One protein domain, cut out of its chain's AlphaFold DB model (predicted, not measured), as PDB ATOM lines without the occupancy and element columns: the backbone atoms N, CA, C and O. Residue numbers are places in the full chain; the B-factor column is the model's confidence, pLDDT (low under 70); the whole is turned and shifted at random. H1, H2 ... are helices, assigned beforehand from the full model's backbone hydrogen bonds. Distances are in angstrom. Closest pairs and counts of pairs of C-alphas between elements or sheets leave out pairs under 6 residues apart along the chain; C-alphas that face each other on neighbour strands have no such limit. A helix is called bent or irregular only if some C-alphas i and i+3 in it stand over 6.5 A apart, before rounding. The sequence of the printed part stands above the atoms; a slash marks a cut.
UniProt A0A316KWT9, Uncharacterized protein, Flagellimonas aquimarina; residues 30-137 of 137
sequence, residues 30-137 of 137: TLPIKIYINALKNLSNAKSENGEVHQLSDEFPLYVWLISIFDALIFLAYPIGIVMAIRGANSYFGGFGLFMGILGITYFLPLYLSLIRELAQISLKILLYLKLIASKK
ATOM      1  N   THR A  30     156.590 196.089 175.626       90.12
ATOM      2  CA  THR A  30     155.847 196.045 174.348       90.12
ATOM      3  C   THR A  30     156.267 194.897 173.426       90.12
ATOM      4  O   THR A  30     155.476 194.462 172.585       90.12
ATOM      5  N   LEU A  31     157.499 194.398 173.555       91.75
ATOM      6  CA  LEU A  31     158.057 193.352 172.695       91.75
ATOM      7  C   LEU A  31     157.331 191.999 172.797       91.75
ATOM      8  O   LEU A  31     156.993 191.475 171.736       91.75
ATOM      9  N   PRO A  32     157.030 191.439 173.989       91.38
ATOM     10  CA  PRO A  32     156.313 190.169 174.091       91.38
ATOM     11  C   PRO A  32     154.977 190.174 173.344       91.38
ATOM     12  O   PRO A  32     154.679 189.250 172.590       91.38
ATOM     13  N   ILE A  33     154.213 191.264 173.470       91.88
ATOM     14  CA  ILE A  33     152.919 191.427 172.795       91.88
ATOM     15  C   ILE A  33     153.106 191.484 171.275       91.88
ATOM     16  O   ILE A  33     152.380 190.826 170.529       91.88
ATOM     17  N   LYS A  34     154.100 192.242 170.795       92.56
ATOM     18  CA  LYS A  34     154.419 192.309 169.359       92.56
ATOM     19  C   LYS A  34     154.807 190.939 168.807       92.56
ATOM     20  O   LYS A  34     154.338 190.566 167.735       92.56
ATOM     21  N   ILE A  35     155.627 190.188 169.541       93.19
ATOM     22  CA  ILE A  35     156.043 188.828 169.183       93.19
ATOM     23  C   ILE A  35     154.831 187.904 169.088       93.19
ATOM     24  O   ILE A  35     154.700 187.192 168.096       93.19
ATOM     25  N   TYR A  36     153.933 187.954 170.071       92.56
ATOM     26  CA  TYR A  36     152.711 187.154 170.083       92.56
ATOM     27  C   TYR A  36     151.820 187.439 168.864       92.56
ATOM     28  O   TYR A  36     151.418 186.519 168.155       92.56
ATOM     29  N   ILE A  37     151.562 188.718 168.566       91.50
ATOM     30  CA  ILE A  37     150.755 189.115 167.400       91.50
ATOM     31  C   ILE A  37     151.421 188.662 166.096       91.50
ATOM     32  O   ILE A  37     150.738 188.195 165.186       91.50
ATOM     33  N   ASN A  38     152.744 188.783 165.992       90.44
ATOM     34  CA  ASN A  38     153.479 188.336 164.810       90.44
ATOM     35  C   ASN A  38     153.428 186.810 164.651       90.44
ATOM     36  O   ASN A  38     153.197 186.339 163.542       90.44
ATOM     37  N   ALA A  39     153.574 186.046 165.736       89.25
ATOM     38  CA  ALA A  39     153.416 184.593 165.711       89.25
ATOM     39  C   ALA A  39     152.008 184.195 165.239       89.25
ATOM     40  O   ALA A  39     151.867 183.342 164.368       89.25
ATOM     41  N   LEU A  40     150.966 184.877 165.726       90.12
ATOM     42  CA  LEU A  40     149.592 184.639 165.282       90.12
ATOM     43  C   LEU A  40     149.402 184.942 163.788       90.12
ATOM     44  O   LEU A  40     148.776 184.153 163.083       90.12
ATOM     45  N   LYS A  41     149.971 186.050 163.293       89.50
ATOM     46  CA  LYS A  41     149.955 186.399 161.861       89.50
ATOM     47  C   LYS A  41     150.681 185.362 161.005       89.50
ATOM     48  O   LYS A  41     150.205 185.026 159.926       89.50
ATOM     49  N   ASN A  42     151.822 184.854 161.468       85.06
ATOM     50  CA  ASN A  42     152.564 183.816 160.756       85.06
ATOM     51  C   ASN A  42     151.750 182.521 160.670       85.06
ATOM     52  O   ASN A  42     151.640 181.942 159.595       85.06
ATOM     53  N   LEU A  43     151.126 182.108 161.777       85.94
ATOM     54  CA  LEU A  43     150.272 180.920 161.819       85.94
ATOM     55  C   LEU A  43     149.023 181.073 160.942       85.94
ATOM     56  O   LEU A  43     148.652 180.129 160.248       85.94
ATOM     57  N   SER A  44     148.386 182.251 160.933       84.00
ATOM     58  CA  SER A  44     147.192 182.491 160.110       84.00
ATOM     59  C   SER A  44     147.505 182.524 158.616       84.00
ATOM     60  O   SER A  44     146.686 182.105 157.804       84.00
ATOM     61  N   ASN A  45     148.693 183.016 158.254       78.69
ATOM     62  CA  ASN A  45     149.118 183.187 156.866       78.69
ATOM     63  C   ASN A  45     149.975 182.023 156.349       78.69
ATOM     64  O   ASN A  45     150.420 182.071 155.208       78.69
ATOM     65  N   ALA A  46     150.178 180.960 157.135       64.56
ATOM     66  CA  ALA A  46     151.015 179.813 156.769       64.56
ATOM     67  C   ALA A  46     150.547 179.054 155.507       64.56
ATOM     68  O   ALA A  46     151.289 178.229 154.984       64.56
ATOM     69  N   LYS A  47     149.324 179.316 155.025       54.00
ATOM     70  CA  LYS A  47     148.739 178.741 153.802       54.00
ATOM     71  C   LYS A  47     148.577 179.736 152.649       54.00
ATOM     72  O   LYS A  47     148.030 179.351 151.619       54.00
ATOM     73  N   SER A  48     148.955 181.011 152.803       52.81
ATOM     74  CA  SER A  48     148.797 181.952 151.692       52.81
ATOM     75  C   SER A  48     149.912 181.739 150.665       52.81
ATOM     76  O   SER A  48     151.100 181.865 150.951       52.81
ATOM     77  N   GLU A  49     149.490 181.413 149.447       43.44
ATOM     78  CA  GLU A  49     150.259 181.010 148.255       43.44
ATOM     79  C   GLU A  49     151.385 181.976 147.816       43.44
ATOM     80  O   GLU A  49     152.130 181.673 146.893       43.44
ATOM     81  N   ASN A  50     151.553 183.127 148.483       45.28
ATOM     82  CA  ASN A  50     152.404 184.244 148.051       45.28
ATOM     83  C   ASN A  50     153.494 184.660 149.063       45.28
ATOM     84  O   ASN A  50     154.102 185.719 148.910       45.28
ATOM     85  N   GLY A  51     153.736 183.885 150.123       44.19
ATOM     86  CA  GLY A  51     154.821 184.169 151.071       44.19
ATOM     87  C   GLY A  51     156.158 183.590 150.602       44.19
ATOM     88  O   GLY A  51     156.206 182.435 150.197       44.19
ATOM     89  N   GLU A  52     157.265 184.330 150.742       47.28
ATOM     90  CA  GLU A  52     158.646 183.860 150.469       47.28
ATOM     91  C   GLU A  52     158.990 182.514 151.149       47.28
ATOM     92  O   GLU A  52     159.890 181.800 150.720       47.28
ATOM     93  N   VAL A  53     158.242 182.134 152.189       45.41
ATOM     94  CA  VAL A  53     158.350 180.862 152.916       45.41
ATOM     95  C   VAL A  53     157.825 179.660 152.111       45.41
ATOM     96  O   VAL A  53     158.258 178.538 152.359       45.41
ATOM     97  N   HIS A  54     156.951 179.854 151.119       47.19
ATOM     98  CA  HIS A  54     156.369 178.750 150.345       47.19
ATOM     99  C   HIS A  54     157.325 178.176 149.290       47.19
ATOM    100  O   HIS A  54     157.345 176.969 149.082       47.19
ATOM    101  N   GLN A  55     158.212 178.995 148.712       50.88
ATOM    102  CA  GLN A  55     159.334 178.475 147.911       50.88
ATOM    103  C   GLN A  55     160.339 177.679 148.765       50.88
ATOM    104  O   GLN A  55     161.104 176.880 148.235       50.88
ATOM    105  N   LEU A  56     160.328 177.873 150.090       54.44
ATOM    106  CA  LEU A  56     161.233 177.231 151.048       54.44
ATOM    107  C   LEU A  56     160.665 175.941 151.653       54.44
ATOM    108  O   LEU A  56     161.439 175.100 152.116       54.44
ATOM    109  N   SER A  57     159.334 175.776 151.667       57.28
ATOM    110  CA  SER A  57     158.675 174.603 152.255       57.28
ATOM    111  C   SER A  57     158.909 173.324 151.461       57.28
ATOM    112  O   SER A  57     158.995 172.261 152.069       57.28
ATOM    113  N   ASP A  58     159.058 173.419 150.140       63.41
ATOM    114  CA  ASP A  58     159.323 172.250 149.293       63.41
ATOM    115  C   ASP A  58     160.769 171.758 149.425       63.41
ATOM    116  O   ASP A  58     161.041 170.565 149.314       63.41
ATOM    117  N   GLU A  59     161.706 172.663 149.718       69.81
ATOM    118  CA  GLU A  59     163.133 172.337 149.782       69.81
ATOM    119  C   GLU A  59     163.600 171.945 151.190       69.81
ATOM    120  O   GLU A  59     164.458 171.072 151.336       69.81
ATOM    121  N   PHE A  60     163.039 172.564 152.237       78.75
ATOM    122  CA  PHE A  60     163.406 172.310 153.635       78.75
ATOM    123  C   PHE A  60     162.173 172.226 154.561       78.75
ATOM    124  O   PHE A  60     162.080 172.977 155.542       78.75
ATOM    125  N   PRO A  61     161.239 171.285 154.320       80.75
ATOM    126  CA  PRO A  61     159.962 171.205 155.040       80.75
ATOM    127  C   PRO A  61     160.133 171.037 156.553       80.75
ATOM    128  O   PRO A  61     159.439 171.681 157.338       80.75
ATOM    129  N   LEU A  62     161.100 170.217 156.979       80.75
ATOM    130  CA  LEU A  62     161.388 169.980 158.399       80.75
ATOM    131  C   LEU A  62     161.870 171.242 159.120       80.75
ATOM    132  O   LEU A  62     161.557 171.448 160.291       80.75
ATOM    133  N   TYR A  63     162.630 172.090 158.430       80.56
ATOM    134  CA  TYR A  63     163.198 173.292 159.029       80.56
ATOM    135  C   TYR A  63     162.150 174.403 159.142       80.56
ATOM    136  O   TYR A  63     162.055 175.073 160.171       80.56
ATOM    137  N   VAL A  64     161.317 174.555 158.106       82.38
ATOM    138  CA  VAL A  64     160.148 175.442 158.147       82.38
ATOM    139  C   VAL A  64     159.198 174.999 159.263       82.38
ATOM    140  O   VAL A  64     158.811 175.824 160.087       82.38
ATOM    141  N   TRP A  65     158.920 173.696 159.371       86.25
ATOM    142  CA  TRP A  65     158.124 173.130 160.464       86.25
ATOM    143  C   TRP A  65     158.710 173.448 161.847       86.25
ATOM    144  O   TRP A  65     157.978 173.916 162.719       86.25
ATOM    145  N   LEU A  66     160.024 173.273 162.042       86.38
ATOM    146  CA  LEU A  66     160.698 173.594 163.304       86.38
ATOM    147  C   LEU A  66     160.493 175.063 163.703       86.38
ATOM    148  O   LEU A  66     160.172 175.343 164.856       86.38
ATOM    149  N   ILE A  67     160.643 176.000 162.763       86.75
ATOM    150  CA  ILE A  67     160.411 177.431 163.014       86.75
ATOM    151  C   ILE A  67     158.940 177.683 163.371       86.75
ATOM    152  O   ILE A  67     158.658 178.397 164.336       86.75
ATOM    153  N   SER A  68     158.004 177.074 162.638       87.38
ATOM    154  CA  SER A  68     156.562 177.220 162.875       87.38
ATOM    155  C   SER A  68     156.106 176.653 164.223       87.38
ATOM    156  O   SER A  68     155.146 177.167 164.800       87.38
ATOM    157  N   ILE A  69     156.797 175.651 164.782       91.12
ATOM    158  CA  ILE A  69     156.524 175.172 166.148       91.12
ATOM    159  C   ILE A  69     156.725 176.288 167.166       91.12
ATOM    160  O   ILE A  69     155.916 176.417 168.082       91.12
ATOM    161  N   PHE A  70     157.764 177.113 167.025       92.00
ATOM    162  CA  PHE A  70     157.975 178.216 167.961       92.00
ATOM    163  C   PHE A  70     156.830 179.228 167.907       92.00
ATOM    164  O   PHE A  70     156.413 179.712 168.957       92.00
ATOM    165  N   ASP A  71     156.271 179.493 166.725       91.06
ATOM    166  CA  ASP A  71     155.088 180.352 166.588       91.06
ATOM    167  C   ASP A  71     153.879 179.749 167.318       91.06
ATOM    168  O   ASP A  71     153.188 180.451 168.061       91.06
ATOM    169  N   ALA A  72     153.667 178.436 167.187       93.25
ATOM    170  CA  ALA A  72     152.614 177.719 167.905       93.25
ATOM    171  C   ALA A  72     152.833 177.720 169.430       93.25
ATOM    172  O   ALA A  72     151.892 177.954 170.189       93.25
ATOM    173  N   LEU A  73     154.070 177.519 169.897       94.44
ATOM    174  CA  LEU A  73     154.417 177.570 171.321       94.44
ATOM    175  C   LEU A  73     154.197 178.967 171.908       94.44
ATOM    176  O   LEU A  73     153.649 179.087 173.002       94.44
ATOM    177  N   ILE A  74     154.575 180.021 171.179       93.75
ATOM    178  CA  ILE A  74     154.327 181.414 171.574       93.75
ATOM    179  C   ILE A  74     152.823 181.674 171.694       93.75
ATOM    180  O   ILE A  74     152.386 182.278 172.674       93.75
ATOM    181  N   PHE A  75     152.033 181.204 170.728       93.56
ATOM    182  CA  PHE A  75     150.578 181.335 170.773       93.56
ATOM    183  C   PHE A  75     149.976 180.610 171.985       93.56
ATOM    184  O   PHE A  75     149.128 181.165 172.680       93.56
ATOM    185  N   LEU A  76     150.443 179.394 172.281       94.38
ATOM    186  CA  LEU A  76     149.958 178.596 173.408       94.38
ATOM    187  C   LEU A  76     150.435 179.105 174.775       94.38
ATOM    188  O   LEU A  76     149.767 178.851 175.779       94.38
ATOM    189  N   ALA A  77     151.549 179.838 174.835       93.75
ATOM    190  CA  ALA A  77     152.135 180.318 176.084       93.75
ATOM    191  C   ALA A  77     151.129 181.108 176.936       93.75
ATOM    192  O   ALA A  77     150.987 180.842 178.127       93.75
ATOM    193  N   TYR A  78     150.394 182.043 176.329       92.25
ATOM    194  CA  TYR A  78     149.438 182.899 177.038       92.25
ATOM    195  C   TYR A  78     148.202 182.155 177.570       92.25
ATOM    196  O   TYR A  78     147.951 182.256 178.771       92.25
ATOM    197  N   PRO A  79     147.441 181.377 176.772       93.56
ATOM    198  CA  PRO A  79     146.304 180.627 177.302       93.56
ATOM    199  C   PRO A  79     146.727 179.597 178.358       93.56
ATOM    200  O   PRO A  79     146.078 179.503 179.399       93.56
ATOM    201  N   ILE A  80     147.841 178.878 178.154       94.31
ATOM    202  CA  ILE A  80     148.356 177.924 179.152       94.31
ATOM    203  C   ILE A  80     148.729 178.653 180.444       94.31
ATOM    204  O   ILE A  80     148.325 178.235 181.530       94.31
ATOM    205  N   GLY A  81     149.461 179.760 180.340       93.12
ATOM    206  CA  GLY A  81     149.877 180.534 181.500       93.12
ATOM    207  C   GLY A  81     148.710 181.134 182.283       93.12
ATOM    208  O   GLY A  81     148.744 181.119 183.510       93.12
ATOM    209  N   ILE A  82     147.637 181.564 181.610       93.12
ATOM    210  CA  ILE A  82     146.406 182.029 182.271       93.12
ATOM    211  C   ILE A  82     145.756 180.895 183.076       93.12
ATOM    212  O   ILE A  82     145.433 181.088 184.249       93.12
ATOM    213  N   VAL A  83     145.602 179.699 182.492       93.88
ATOM    214  CA  VAL A  83     145.030 178.543 183.209       93.88
ATOM    215  C   VAL A  83     145.889 178.169 184.420       93.88
ATOM    216  O   VAL A  83     145.361 177.917 185.507       93.88
ATOM    217  N   MET A  84     147.213 178.169 184.255       92.31
ATOM    218  CA  MET A  84     148.156 177.890 185.339       92.31
ATOM    219  C   MET A  84     148.092 178.954 186.438       92.31
ATOM    220  O   MET A  84     148.101 178.604 187.617       92.31
ATOM    221  N   ALA A  85     147.959 180.233 186.077       92.38
ATOM    222  CA  ALA A  85     147.842 181.328 187.033       92.38
ATOM    223  C   ALA A  85     146.566 181.189 187.874       92.38
ATOM    224  O   ALA A  85     146.635 181.235 189.102       92.38
ATOM    225  N   ILE A  86     145.417 180.929 187.239       89.81
ATOM    226  CA  ILE A  86     144.134 180.731 187.936       89.81
ATOM    227  C   ILE A  86     144.211 179.539 188.898       89.81
ATOM    228  O   ILE A  86     143.733 179.620 190.030       89.81
ATOM    229  N   ARG A  87     144.848 178.435 188.489       87.88
ATOM    230  CA  ARG A  87     145.083 177.293 189.388       87.88
ATOM    231  C   ARG A  87     145.998 177.653 190.557       87.88
ATOM    232  O   ARG A  87     145.703 177.265 191.682       87.88
ATOM    233  N   GLY A  88     147.064 178.409 190.300       84.75
ATOM    234  CA  GLY A  88     147.996 178.878 191.325       84.75
ATOM    235  C   GLY A  88     147.348 179.807 192.354       84.75
ATOM    236  O   GLY A  88     147.678 179.722 193.533       84.75
ATOM    237  N   ALA A  89     146.380 180.626 191.937       84.19
ATOM    238  CA  ALA A  89     145.645 181.526 192.827       84.19
ATOM    239  C   ALA A  89     144.810 180.787 193.889       84.19
ATOM    240  O   ALA A  89     144.631 181.306 194.986       84.19
ATOM    241  N   ASN A  90     144.343 179.569 193.589       80.81
ATOM    242  CA  ASN A  90     143.528 178.743 194.490       80.81
ATOM    243  C   ASN A  90     144.357 177.899 195.483       80.81
ATOM    244  O   ASN A  90     143.811 177.002 196.127       80.81
ATOM    245  N   SER A  91     145.672 178.126 195.605       79.56
ATOM    246  CA  SER A  91     146.503 177.380 196.556       79.56
ATOM    247  C   SER A  91     146.310 177.867 198.001       79.56
ATOM    248  O   SER A  91     146.132 179.054 198.272       79.56
ATOM    249  N   TYR A  92     146.376 176.930 198.952       66.44
ATOM    250  CA  TYR A  92     146.076 177.156 200.375       66.44
ATOM    251  C   TYR A  92     147.071 178.091 201.097       66.44
ATOM    252  O   TYR A  92     146.751 178.639 202.146       66.44
ATOM    253  N   PHE A  93     148.277 178.283 200.548       66.81
ATOM    254  CA  PHE A  93     149.315 179.168 201.084       66.81
ATOM    255  C   PHE A  93     150.018 179.908 199.938       66.81
ATOM    256  O   PHE A  93     150.565 179.284 199.030       66.81
ATOM    257  N   GLY A  94     150.031 181.245 199.988       76.50
ATOM    258  CA  GLY A  94     150.803 182.073 199.050       76.50
ATOM    259  C   GLY A  94     150.259 182.154 197.614       76.50
ATOM    260  O   GLY A  94     150.992 182.590 196.725       76.50
ATOM    261  N   GLY A  95     148.995 181.780 197.373       83.00
ATOM    262  CA  GLY A  95     148.396 181.705 196.031       83.00
ATOM    263  C   GLY A  95     148.505 182.987 195.201       83.00
ATOM    264  O   GLY A  95     148.783 182.925 194.007       83.00
ATOM    265  N   PHE A  96     148.412 184.164 195.830       85.88
ATOM    266  CA  PHE A  96     148.606 185.442 195.134       85.88
ATOM    267  C   PHE A  96     150.043 185.638 194.615       85.88
ATOM    268  O   PHE A  96     150.243 186.117 193.500       85.88
ATOM    269  N   GLY A  97     151.056 185.229 195.386       88.81
ATOM    270  CA  GLY A  97     152.457 185.308 194.959       88.81
ATOM    271  C   GLY A  97     152.749 184.367 193.790       88.81
ATOM    272  O   GLY A  97     153.387 184.766 192.816       88.81
ATOM    273  N   LEU A  98     152.214 183.142 193.845       89.19
ATOM    274  CA  LEU A  98     152.303 182.182 192.743       89.19
ATOM    275  C   LEU A  98     151.573 182.678 191.492       89.19
ATOM    276  O   LEU A  98     152.120 182.588 190.396       89.19
ATOM    277  N   PHE A  99     150.379 183.250 191.648       91.25
ATOM    278  CA  PHE A  99     149.624 183.866 190.558       91.25
ATOM    279  C   PHE A  99     150.447 184.944 189.842       91.25
ATOM    280  O   PHE A  99     150.639 184.869 188.627       91.25
ATOM    281  N   MET A 100     150.999 185.902 190.595       92.44
ATOM    282  CA  MET A 100     151.818 186.980 190.031       92.44
ATOM    283  C   MET A 100     153.105 186.450 189.388       92.44
ATOM    284  O   MET A 100     153.486 186.910 188.310       92.44
ATOM    285  N   GLY A 101     153.748 185.450 189.999       92.38
ATOM    286  CA  GLY A 101     154.934 184.801 189.438       92.38
ATOM    287  C   GLY A 101     154.652 184.112 188.101       92.38
ATOM    288  O   GLY A 101     155.391 184.311 187.136       92.38
ATOM    289  N   ILE A 102     153.552 183.359 188.012       93.62
ATOM    290  CA  ILE A 102     153.147 182.675 186.776       93.62
ATOM    291  C   ILE A 102     152.807 183.691 185.685       93.62
ATOM    292  O   ILE A 102     153.242 183.509 184.548       93.62
ATOM    293  N   LEU A 103     152.088 184.771 186.008       93.00
ATOM    294  CA  LEU A 103     151.806 185.835 185.041       93.00
ATOM    295  C   LEU A 103     153.089 186.491 184.527       93.00
ATOM    296  O   LEU A 103     153.236 186.659 183.316       93.00
ATOM    297  N   GLY A 104     154.030 186.808 185.419       93.12
ATOM    298  CA  GLY A 104     155.318 187.388 185.044       93.12
ATOM    299  C   GLY A 104     156.100 186.487 184.089       93.12
ATOM    300  O   GLY A 104     156.509 186.928 183.017       93.12
ATOM    301  N   ILE A 105     156.248 185.202 184.429       94.06
ATOM    302  CA  ILE A 105     156.951 184.229 183.578       94.06
ATOM    303  C   ILE A 105     156.241 184.079 182.232       94.06
ATOM    304  O   ILE A 105     156.877 184.177 181.185       94.06
ATOM    305  N   THR A 106     154.921 183.890 182.249       94.62
ATOM    306  CA  THR A 106     154.104 183.714 181.038       94.62
ATOM    307  C   THR A 106     154.241 184.902 180.098       94.62
ATOM    308  O   THR A 106     154.360 184.720 178.888       94.62
ATOM    309  N   TYR A 107     154.248 186.116 180.645       93.56
ATOM    310  CA  TYR A 107     154.329 187.337 179.863       93.56
ATOM    311  C   TYR A 107     155.651 187.461 179.105       93.56
ATOM    312  O   TYR A 107     155.640 187.837 177.933       93.56
ATOM    313  N   PHE A 108     156.772 187.114 179.745       94.31
ATOM    314  CA  PHE A 108     158.105 187.220 179.148       94.31
ATOM    315  C   PHE A 108     158.553 185.959 178.396       94.31
ATOM    316  O   PHE A 108     159.483 186.039 177.594       94.31
ATOM    317  N   LEU A 109     157.886 184.815 178.573       93.88
ATOM    318  CA  LEU A 109     158.207 183.559 177.885       93.88
ATOM    319  C   LEU A 109     158.292 183.695 176.345       93.88
ATOM    320  O   LEU A 109     159.254 183.176 175.770       93.88
ATOM    321  N   PRO A 110     157.392 184.437 175.659       94.12
ATOM    322  CA  PRO A 110     157.515 184.690 174.225       94.12
ATOM    323  C   PRO A 110     158.832 185.335 173.791       94.12
ATOM    324  O   PRO A 110     159.272 185.073 172.675       94.12
ATOM    325  N   LEU A 111     159.482 186.146 174.637       92.62
ATOM    326  CA  LEU A 111     160.785 186.731 174.296       92.62
ATOM    327  C   LEU A 111     161.832 185.638 174.107       92.62
ATOM    328  O   LEU A 111     162.508 185.608 173.083       92.62
ATOM    329  N   TYR A 112     161.931 184.720 175.069       91.81
ATOM    330  CA  TYR A 112     162.905 183.631 175.024       91.81
ATOM    331  C   TYR A 112     162.642 182.694 173.844       91.81
ATOM    332  O   TYR A 112     163.566 182.357 173.106       91.81
ATOM    333  N   LEU A 113     161.376 182.331 173.614       93.12
ATOM    334  CA  LEU A 113     160.994 181.491 172.477       93.12
ATOM    335  C   LEU A 113     161.278 182.178 171.132       93.12
ATOM    336  O   LEU A 113     161.786 181.532 170.217       93.12
ATOM    337  N   SER A 114     161.013 183.483 171.016       91.31
ATOM    338  CA  SER A 114     161.306 184.251 169.797       91.31
ATOM    339  C   SER A 114     162.799 184.353 169.524       91.31
ATOM    340  O   SER A 114     163.199 184.231 168.371       91.31
ATOM    341  N   LEU A 115     163.626 184.530 170.555       92.56
ATOM    342  CA  LEU A 115     165.082 184.569 170.395       92.56
ATOM    343  C   LEU A 115     165.610 183.252 169.819       92.56
ATOM    344  O   LEU A 115     166.374 183.261 168.857       92.56
ATOM    345  N   ILE A 116     165.160 182.112 170.352       92.56
ATOM    346  CA  ILE A 116     165.554 180.791 169.838       92.56
ATOM    347  C   ILE A 116     165.062 180.608 168.394       92.56
ATOM    348  O   ILE A 116     165.824 180.163 167.534       92.56
ATOM    349  N   ARG A 117     163.817 181.006 168.104       91.19
ATOM    350  CA  ARG A 117     163.252 180.980 166.746       91.19
ATOM    351  C   ARG A 117     164.083 181.810 165.766       91.19
ATOM    352  O   ARG A 117     164.351 181.352 164.660       91.19
ATOM    353  N   GLU A 118     164.487 183.016 166.154       89.12
ATOM    354  CA  GLU A 118     165.304 183.910 165.324       89.12
ATOM    355  C   GLU A 118     166.691 183.320 165.051       89.12
ATOM    356  O   GLU A 118     167.153 183.355 163.910       89.12
ATOM    357  N   LEU A 119     167.322 182.697 166.051       89.69
ATOM    358  CA  LEU A 119     168.581 181.972 165.856       89.69
ATOM    359  C   LEU A 119     168.422 180.825 164.849       89.69
ATOM    360  O   LEU A 119     169.228 180.705 163.925       89.69
ATOM    361  N   ALA A 120     167.348 180.038 164.960       86.62
ATOM    362  CA  ALA A 120     167.053 178.985 163.993       86.62
ATOM    363  C   ALA A 120     166.821 179.556 162.580       86.62
ATOM    364  O   ALA A 120     167.349 179.019 161.603       86.62
ATOM    365  N   GLN A 121     166.089 180.668 162.453       85.75
ATOM    366  CA  GLN A 121     165.840 181.340 161.171       85.75
ATOM    367  C   GLN A 121     167.122 181.845 160.496       85.75
ATOM    368  O   GLN A 121     167.228 181.776 159.271       85.75
ATOM    369  N   ILE A 122     168.099 182.344 161.259       87.56
ATOM    370  CA  ILE A 122     169.389 182.792 160.708       87.56
ATOM    371  C   ILE A 122     170.110 181.627 160.024       87.56
ATOM    372  O   ILE A 122     170.568 181.771 158.889       87.56
ATOM    373  N   SER A 123     170.160 180.461 160.668       85.44
ATOM    374  CA  SER A 123     170.774 179.266 160.085       85.44
ATOM    375  C   SER A 123     170.091 178.834 158.780       85.44
ATOM    376  O   SER A 123     170.788 178.496 157.824       85.44
ATOM    377  N   LEU A 124     168.756 178.937 158.681       81.06
ATOM    378  CA  LEU A 124     168.036 178.676 157.425       81.06
ATOM    379  C   LEU A 124     168.457 179.648 156.320       81.06
ATOM    380  O   LEU A 124     168.754 179.229 155.204       81.06
ATOM    381  N   LYS A 125     168.525 180.948 156.631       82.38
ATOM    382  CA  LYS A 125     168.945 181.970 155.660       82.38
ATOM    383  C   LYS A 125     170.343 181.683 155.118       82.38
ATOM    384  O   LYS A 125     170.558 181.807 153.918       82.38
ATOM    385  N   ILE A 126     171.277 181.258 155.969       85.44
ATOM    386  CA  ILE A 126     172.639 180.898 155.546       85.44
ATOM    387  C   ILE A 126     172.619 179.711 154.576       85.44
ATOM    388  O   ILE A 126     173.254 179.782 153.524       85.44
ATOM    389  N   LEU A 127     171.872 178.648 154.896       82.38
ATOM    390  CA  LEU A 127     171.734 177.481 154.016       82.38
ATOM    391  C   LEU A 127     171.182 177.875 152.640       82.38
ATOM    392  O   LEU A 127     171.687 177.418 151.614       82.38
ATOM    393  N   LEU A 128     170.206 178.782 152.614       78.44
ATOM    394  CA  LEU A 128     169.626 179.297 151.375       78.44
ATOM    395  C   LEU A 128     170.607 180.127 150.559       78.44
ATOM    396  O   LEU A 128     170.720 179.919 149.353       78.44
ATOM    397  N   TYR A 129     171.355 181.023 151.202       83.56
ATOM    398  CA  TYR A 129     172.383 181.803 150.517       83.56
ATOM    399  C   TYR A 129     173.469 180.908 149.916       83.56
ATOM    400  O   TYR A 129     173.844 181.103 148.760       83.56
ATOM    401  N   LEU A 130     173.943 179.906 150.661       85.00
ATOM    402  CA  LEU A 130     174.930 178.944 150.164       85.00
ATOM    403  C   LEU A 130     174.402 178.178 148.950       85.00
ATOM    404  O   LEU A 130     175.116 178.039 147.956       85.00
ATOM    405  N   LYS A 131     173.143 177.734 149.000       80.25
ATOM    406  CA  LYS A 131     172.502 177.056 147.873       80.25
ATOM    407  C   LYS A 131     172.372 177.965 146.654       80.25
ATOM    408  O   LYS A 131     172.690 177.537 145.549       80.25
ATOM    409  N   LEU A 132     171.931 179.206 146.835       81.31
ATOM    410  CA  LEU A 132     171.743 180.152 145.735       81.31
ATOM    411  C   LEU A 132     173.075 180.453 145.032       81.31
ATOM    412  O   LEU A 132     173.124 180.537 143.808       81.31
ATOM    413  N   ILE A 133     174.171 180.528 145.793       85.00
ATOM    414  CA  ILE A 133     175.530 180.640 145.247       85.00
ATOM    415  C   ILE A 133     175.937 179.357 144.506       85.00
ATOM    416  O   ILE A 133     176.490 179.444 143.412       85.00
ATOM    417  N   ALA A 134     175.660 178.181 145.073       84.81
ATOM    418  CA  ALA A 134     176.003 176.896 144.464       84.81
ATOM    419  C   ALA A 134     175.224 176.618 143.167       84.81
ATOM    420  O   ALA A 134     175.798 176.084 142.229       84.81
ATOM    421  N   SER A 135     173.950 177.013 143.099       76.00
ATOM    422  CA  SER A 135     173.074 176.823 141.934       76.00
ATOM    423  C   SER A 135     173.333 177.813 140.795       76.00
ATOM    424  O   SER A 135     172.838 177.607 139.690       76.00
ATOM    425  N   LYS A 136     174.041 178.919 141.058       70.69
ATOM    426  CA  LYS A 136     174.414 179.919 140.043       70.69
ATOM    427  C   LYS A 136     175.722 179.560 139.321       70.69
ATOM    428  O   LYS A 136     176.152 180.304 138.441       70.69
ATOM    429  N   LYS A 137     176.364 178.468 139.739       48.25
ATOM    430  CA  LYS A 137     177.543 177.859 139.124       48.25
ATOM    431  C   LYS A 137     177.116 176.695 138.243       48.25
ATOM    432  O   LYS A 137     177.785 176.516 137.207       48.25
TER     433      LYS A 137
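Overview. This is residues 30 to 137 of the 137 residues of an uncharacterized protein of Flagellimonas aquimarina (UniProt A0A316KWT9). The model is a long helical hairpin, H3 and H4 running side by side in opposite ways, with H1 packed slantwise on it near the kinks of both helices and little H2 close to the beginning of H3. H4 runs nearly straight despite its kink, and its last residues, 129 to 135, stick out past the rest together with 136 and 137. The printed part has 108 residues with four named helices, in the order H1, H2, H3, H4, and no named strand; its class is all helix. The whole is loose, with a radius of gyration of the C-alphas of 18.2 A, and a rod spanning 68 by 24 by 24 A.

Arrangement. H1, residues 30 to 45, touches H3a, residues 61 to 75, at a steep tilt of 50 degrees, opposite ways; their closest C-alphas are those of Ala 39 and Asp 71, 4.6 A apart. With residues 31 to 36 alone, H1 also touches H4b, residues 110 to 135, at a steep tilt of 52 degrees, the same way; the closest C-alphas are those of Pro 32 and Pro 110, 5.6 A apart. H2, residues 54 to 57, is close to H3a but not clearly touching, with the C-alphas of Ser 57 and Val 64 closest at 6.1 A. H3a and H4b touch at a shallow tilt of 19 degrees, opposite ways, closest at the C-alphas of Ile 74 and Pro 110, 5.3 A apart. H3b, residues 78 to 89, and H4a, residues 95 to 107, form a helical hairpin at a shallow tilt of 12 degrees, opposite ways, with the C-alphas of Ala 89 and Gly 95 closest at 4.2 A. The helix packing is part aligned, part crossed: two of the four touching pairs are at a shallow tilt. H1 and H3b are apart. Every O i to N i+4 pair is within hydrogen-bond range in H1, H3b, H4a and H4b, and 9 of 11 are in H3a; H2 is too short for such a pair.

Along the chain. H1 begins at C-alpha 30, (155.847, 196.045, 174.348), and is 22.7 A long; H2 is 5.1 A long. By its hydrogen bonds H3, residues 61 to 89, was assigned as one helix, but it is bent: C-alphas 75 and 78 are 6.6 A apart, and its arms H3a, 20.9 A, and H3b, 16.3 A, stand at a steep tilt of 39 degrees. H4, residues 95 to 135, was likewise assigned as one helix and is bent: C-alphas 107 and 110 are 7.0 A apart, and its arms H4a, 18.1 A, and H4b, 36.7 A, stand at a shallow tilt of 18 degrees. H4b ends at C-alpha 135, (173.074, 176.823, 141.934).

Size, cuts and confidence. The two C-alphas farthest apart, those of Tyr 92 and Lys 137, the chain's last residue, are 68.9 A apart. Residues 129 to 137, of which 129 to 135 belong to H4, stand free; the body without them spans 54 by 24 by 24 A. The printed part has no cut. The links H2 to H3 and H3 to H4 are tight, and H1 to H2 is short. The mean pLDDT of the printed part is 82.9; residues 46 to 59, 92 to 93 and 137 are under 70.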